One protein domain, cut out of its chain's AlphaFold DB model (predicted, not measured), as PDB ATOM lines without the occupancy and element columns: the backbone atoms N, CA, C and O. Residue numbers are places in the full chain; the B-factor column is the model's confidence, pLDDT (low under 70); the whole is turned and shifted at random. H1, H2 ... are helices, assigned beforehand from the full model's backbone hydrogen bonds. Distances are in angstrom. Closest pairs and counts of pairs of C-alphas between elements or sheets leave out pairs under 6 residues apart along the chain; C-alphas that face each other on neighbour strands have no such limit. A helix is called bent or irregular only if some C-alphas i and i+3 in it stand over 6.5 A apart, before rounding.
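This is residues 8 to 48 of the 60 residues of the protein "Conjugal transfer protein TraD" of Parashewanella spongiae (UniProt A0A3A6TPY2). A small head of two short helices, H1 and H2, about perpendicular to each other and joined by a long loop that folds back, has one thin arm sticking out of it: residues 38 to 48, with a third short helix, H3, at its far end. The arm makes the whole longer, 41 A in its longest span against 22 A for the body of 30 residues without it, and H3 has no helix beside it. The printed part has 41 residues with three named helices, H1, H2 and H3 in that order along the chain, and no named strand; the class is all helix, though under half of the residues, 20 of 41, are in named elements. The whole is extended, with a radius of gyration of the C-alphas of 14.3 A, and the C-alphas span 41 by 23 by 13 A.

H1, residues 8 to 15, and H2, residues 27 to 32, are close but not clearly touching, with 1 pair of C-alphas within 8 A. Their closest C-alphas are those of Leu 9 and Glu 29, 7.3 A apart. Their centres are 12.3 A apart, and their lines stand at 80 degrees, about perpendicular. H3, residues 43 to 48, touches no helix. It is apart from H1, and it is apart from H2 as well. In H1, H2 and H3 every backbone O i to N i+4 pair is within hydrogen-bond range, and none of the three is bent or irregular.

H1 runs from Asn 8, whose C-alpha is at (-30.598, -8.588, 341.644), to Ala 15, and is 10.8 A long from first to last C-alpha. Residues 16 to 26 follow, with the C-alpha of Gly 20 at (-22.485, -26.659, 338.447). H2 runs from Thr 27, with its C-alpha at (-39.830, -16.322, 332.685), to Lys 32, and is 8.8 A long. After residues 33 to 42, H3 runs from Glu 43 to Asp 48, whose C-alpha is at (-31.563, -27.092, 305.144), and it too is 8.8 A long.

The two C-alphas farthest apart are those of Asn 8 and Asn 44, at 41.3 A. Residues 38 to 48 stand free, of which 43 to 48 belong to H3. Without them the body of 30 residues spans 22 by 19 by 13 A, with a radius of gyration of 9.1 A. The link from H1 to H2, 11 residues, is long; the link from H2 to H3, 10 residues, is short. The printed part has no cut. The mean pLDDT of the printed part is 88.8, and no printed residue is under 70.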
ATOM      1  N   ASN A   8     -30.353  -7.172 341.364       78.12
ATOM      2  CA  ASN A   8     -30.598  -8.588 341.644       78.12
ATOM      3  C   ASN A   8     -30.426  -9.481 340.403       78.12
ATOM      4  O   ASN A   8     -29.990 -10.624 340.526       78.12
ATOM      5  N   LEU A   9     -30.742  -8.969 339.209       88.06
ATOM      6  CA  LEU A   9     -30.549  -9.717 337.969       88.06
ATOM      7  C   LEU A   9     -29.062  -9.832 337.610       88.06
ATOM      8  O   LEU A   9     -28.624 -10.898 337.183       88.06
ATOM      9  N   ASP A  10     -28.287  -8.773 337.856       88.94
ATOM     10  CA  ASP A  10     -26.835  -8.770 337.652       88.94
ATOM     11  C   ASP A  10     -26.148  -9.837 338.526       88.94
ATOM     12  O   ASP A  10     -25.329 -10.612 338.038       88.94
ATOM     13  N   GLU A  11     -26.525  -9.945 339.804       89.25
ATOM     14  CA  GLU A  11     -26.014 -10.979 340.718       89.25
ATOM     15  C   GLU A  11     -26.309 -12.400 340.217       89.25
ATOM     16  O   GLU A  11     -25.424 -13.262 340.223       89.25
ATOM     17  N   LYS A  12     -27.537 -12.640 339.739       89.69
ATOM     18  CA  LYS A  12     -27.933 -13.925 339.146       89.69
ATOM     19  C   LYS A  12     -27.126 -14.230 337.881       89.69
ATOM     20  O   LYS A  12     -26.653 -15.354 337.728       89.69
ATOM     21  N   LEU A  13     -26.909 -13.238 337.017       90.56
ATOM     22  CA  LEU A  13     -26.089 -13.381 335.812       90.56
ATOM     23  C   LEU A  13     -24.633 -13.736 336.152       90.56
ATOM     24  O   LEU A  13     -24.054 -14.632 335.538       90.56
ATOM     25  N   PHE A  14     -24.041 -13.097 337.163       91.56
ATOM     26  CA  PHE A  14     -22.706 -13.478 337.632       91.56
ATOM     27  C   PHE A  14     -22.679 -14.912 338.177       91.56
ATOM     28  O   PHE A  14     -21.751 -15.661 337.873       91.56
ATOM     29  N   ALA A  15     -23.706 -15.322 338.922       92.25
ATOM     30  CA  ALA A  15     -23.805 -16.665 339.488       92.25
ATOM     31  C   ALA A  15     -23.935 -17.779 338.428       92.25
ATOM     32  O   ALA A  15     -23.479 -18.896 338.686       92.25
ATOM     33  N   LEU A  16     -24.483 -17.487 337.240       90.56
ATOM     34  CA  LEU A  16     -24.553 -18.425 336.105       90.56
ATOM     35  C   LEU A  16     -23.176 -18.782 335.518       90.56
ATOM     36  O   LEU A  16     -23.045 -19.796 334.840       90.56
ATOM     37  N   ASN A  17     -22.135 -17.992 335.797       91.50
ATOM     38  CA  ASN A  17     -20.770 -18.283 335.343       91.50
ATOM     39  C   ASN A  17     -20.026 -19.281 336.250       91.50
ATOM     40  O   ASN A  17     -18.888 -19.649 335.958       91.50
ATOM     41  N   ILE A  18     -20.634 -19.711 337.361       95.50
ATOM     42  CA  ILE A  18     -20.039 -20.679 338.287       95.50
ATOM     43  C   ILE A  18     -20.430 -22.097 337.835       95.50
ATOM     44  O   ILE A  18     -21.619 -22.426 337.842       95.50
ATOM     45  N   PRO A  19     -19.471 -22.975 337.477       95.94
ATOM     46  CA  PRO A  19     -19.786 -24.326 337.022       95.94
ATOM     47  C   PRO A  19     -20.581 -25.131 338.056       95.94
ATOM     48  O   PRO A  19     -20.234 -25.158 339.236       95.94
ATOM     49  N   GLY A  20     -21.631 -25.819 337.600       94.56
ATOM     50  CA  GLY A  20     -22.485 -26.659 338.447       94.56
ATOM     51  C   GLY A  20     -23.443 -25.889 339.362       94.56
ATOM     52  O   GLY A  20     -24.194 -26.516 340.105       94.56
ATOM     53  N   ASN A  21     -23.439 -24.555 339.311       94.12
ATOM     54  CA  ASN A  21     -24.382 -23.732 340.049       94.12
ATOM     55  C   ASN A  21     -25.698 -23.596 339.268       94.12
ATOM     56  O   ASN A  21     -25.691 -23.241 338.091       94.12
ATOM     57  N   VAL A  22     -26.825 -23.862 339.927       93.50
ATOM     58  CA  VAL A  22     -28.166 -23.744 339.338       93.50
ATOM     59  C   VAL A  22     -28.849 -22.524 339.942       93.50
ATOM     60  O   VAL A  22     -28.978 -22.424 341.160       93.50
ATOM     61  N   VAL A  23     -29.273 -21.592 339.089       91.56
ATOM     62  CA  VAL A  23     -29.912 -20.337 339.499       91.56
ATOM     63  C   VAL A  23     -31.348 -20.324 338.994       91.56
ATOM     64  O   VAL A  23     -31.589 -20.411 337.793       91.56
ATOM     65  N   GLU A  24     -32.305 -20.204 339.911       92.25
ATOM     66  CA  GLU A  24     -33.721 -20.099 339.565       92.25
ATOM     67  C   GLU A  24     -34.084 -18.672 339.134       92.25
ATOM     68  O   GLU A  24     -33.737 -17.677 339.785       92.25
ATOM     69  N   VAL A  25     -34.820 -18.581 338.029       90.94
ATOM     70  CA  VAL A  25     -35.310 -17.331 337.448       90.94
ATOM     71  C   VAL A  25     -36.760 -17.488 337.013       90.94
ATOM     72  O   VAL A  25     -37.218 -18.575 336.667       90.94
ATOM     73  N   THR A  26     -37.491 -16.382 337.026       91.88
ATOM     74  CA  THR A  26     -38.820 -16.298 336.410       91.88
ATOM     75  C   THR A  26     -38.708 -16.172 334.888       91.88
ATOM     76  O   THR A  26     -37.675 -15.743 334.375       91.88
ATOM     77  N   THR A  27     -39.786 -16.462 334.154       90.19
ATOM     78  CA  THR A  27     -39.830 -16.322 332.685       90.19
ATOM     79  C   THR A  27     -39.387 -14.930 332.220       90.19
ATOM     80  O   THR A  27     -38.525 -14.801 331.361       90.19
ATOM     81  N   THR A  28     -39.882 -13.870 332.868       90.69
ATOM     82  CA  THR A  28     -39.521 -12.482 332.530       90.69
ATOM     83  C   THR A  28     -38.058 -12.140 332.834       90.69
ATOM     84  O   THR A  28     -37.484 -11.255 332.204       90.69
ATOM     85  N   GLU A  29     -37.446 -12.777 333.833       90.06
ATOM     86  CA  GLU A  29     -36.013 -12.609 334.108       90.06
ATOM     87  C   GLU A  29     -35.170 -13.354 333.073       90.06
ATOM     88  O   GLU A  29     -34.189 -12.794 332.595       90.06
ATOM     89  N   ALA A  30     -35.579 -14.565 332.689       89.69
ATOM     90  CA  ALA A  30     -34.917 -15.359 331.660       89.69
ATOM     91  C   ALA A  30     -34.877 -14.611 330.315       89.69
ATOM     92  O   ALA A  30     -33.802 -14.441 329.746       89.69
ATOM     93  N   GLU A  31     -36.007 -14.048 329.879       89.38
ATOM     94  CA  GLU A  31     -36.084 -13.217 328.667       89.38
ATOM     95  C   GLU A  31     -35.129 -12.014 328.716       89.38
ATOM     96  O   GLU A  31     -34.427 -11.719 327.751       89.38
ATOM     97  N   LYS A  32     -35.044 -11.326 329.864       89.50
ATOM     98  CA  LYS A  32     -34.120 -10.190 330.049       89.50
ATOM     99  C   LYS A  32     -32.652 -10.605 330.040       89.50
ATOM    100  O   LYS A  32     -31.805  -9.791 329.681       89.50
ATOM    101  N   LEU A  33     -32.361 -11.838 330.446       88.94
ATOM    102  CA  LEU A  33     -31.036 -12.447 330.346       88.94
ATOM    103  C   LEU A  33     -30.732 -12.953 328.927       88.94
ATOM    104  O   LEU A  33     -29.639 -13.460 328.691       88.94
ATOM    105  N   GLY A  34     -31.666 -12.796 327.985       87.25
ATOM    106  CA  GLY A  34     -31.517 -13.232 326.601       87.25
ATOM    107  C   GLY A  34     -31.838 -14.707 326.384       87.25
ATOM    108  O   GLY A  34     -31.526 -15.229 325.320       87.25
ATOM    109  N   ALA A  35     -32.442 -15.384 327.362       89.12
ATOM    110  CA  ALA A  35     -32.976 -16.721 327.156       89.12
ATOM    111  C   ALA A  35     -34.315 -16.634 326.418       89.12
ATOM    112  O   ALA A  35     -35.143 -15.766 326.695       89.12
ATOM    113  N   PHE A  36     -34.537 -17.559 325.499       86.38
ATOM    114  CA  PHE A  36     -35.775 -17.688 324.751       86.38
ATOM    115  C   PHE A  36     -36.069 -19.170 324.537       86.38
ATOM    116  O   PHE A  36     -35.167 -20.006 324.595       86.38
ATOM    117  N   GLU A  37     -37.348 -19.499 324.387       82.94
ATOM    118  CA  GLU A  37     -37.778 -20.860 324.092       82.94
ATOM    119  C   GLU A  37     -37.482 -21.140 322.617       82.94
ATOM    120  O   GLU A  37     -38.057 -20.507 321.732       82.94
ATOM    121  N   GLU A  38     -36.536 -22.043 322.366       75.50
ATOM    122  CA  GLU A  38     -36.282 -22.589 321.037       75.50
ATOM    123  C   GLU A  38     -36.833 -24.006 320.966       75.50
ATOM    124  O   GLU A  38     -36.526 -24.852 321.812       75.50
ATOM    125  N   ASP A  39     -37.598 -24.273 319.915       83.56
ATOM    126  CA  ASP A  39     -37.850 -25.638 319.491       83.56
ATOM    127  C   ASP A  39     -36.593 -26.184 318.808       83.56
ATOM    128  O   ASP A  39     -35.923 -25.492 318.037       83.56
ATOM    129  N   ALA A  40     -36.262 -27.446 319.086       84.38
ATOM    130  CA  ALA A  40     -35.215 -28.120 318.334       84.38
ATOM    131  C   ALA A  40     -35.614 -28.171 316.854       84.38
ATOM    132  O   ALA A  40     -36.747 -28.533 316.532       84.38
ATOM    133  N   LEU A  41     -34.664 -27.860 315.966       85.25
ATOM    134  CA  LEU A  41     -34.874 -28.017 314.531       85.25
ATOM    135  C   LEU A  41     -35.292 -29.457 314.231       85.25
ATOM    136  O   LEU A  41     -34.702 -30.421 314.740       85.25
ATOM    137  N   THR A  42     -36.294 -29.611 313.375       86.81
ATOM    138  CA  THR A  42     -36.605 -30.908 312.778       86.81
ATOM    139  C   THR A  42     -35.440 -31.380 311.899       86.81
ATOM    140  O   THR A  42     -34.591 -30.592 311.489       86.81
ATOM    141  N   GLU A  43     -35.390 -32.675 311.571       85.44
ATOM    142  CA  GLU A  43     -34.332 -33.245 310.718       85.44
ATOM    143  C   GLU A  43     -34.181 -32.491 309.387       85.44
ATOM    144  O   GLU A  43     -33.065 -32.197 308.965       85.44
ATOM    145  N   ASN A  44     -35.303 -32.124 308.760       86.69
ATOM    146  CA  ASN A  44     -35.300 -31.387 307.499       86.69
ATOM    147  C   ASN A  44     -34.796 -29.948 307.680       86.69
ATOM    148  O   ASN A  44     -33.962 -29.502 306.903       86.69
ATOM    149  N   GLU A  45     -35.242 -29.240 308.723       88.50
ATOM    150  CA  GLU A  45     -34.782 -27.871 309.005       88.50
ATOM    151  C   GLU A  45     -33.292 -27.835 309.361       88.50
ATOM    152  O   GLU A  45     -32.578 -26.916 308.964       88.50
ATOM    153  N   ALA A  46     -32.800 -28.852 310.073       88.06
ATOM    154  CA  ALA A  46     -31.380 -29.002 310.358       88.06
ATOM    155  C   ALA A  46     -30.570 -29.270 309.078       88.06
ATOM    156  O   ALA A  46     -29.478 -28.721 308.927       88.06
ATOM    157  N   LEU A  47     -31.094 -30.084 308.153       86.81
ATOM    158  CA  LEU A  47     -30.453 -30.354 306.866       86.81
ATOM    159  C   LEU A  47     -30.388 -29.088 306.001       86.81
ATOM    160  O   LEU A  47     -29.312 -28.763 305.501       86.81
ATOM    161  N   ASP A  48     -31.493 -28.350 305.894       85.38
ATOM    162  CA  ASP A  48     -31.563 -27.092 305.144       85.38
ATOM    163  C   ASP A  48     -30.628 -26.027 305.746       85.38
ATOM    164  O   ASP A  48     -29.904 -25.355 305.016       85.38
TER     165      ASP A  48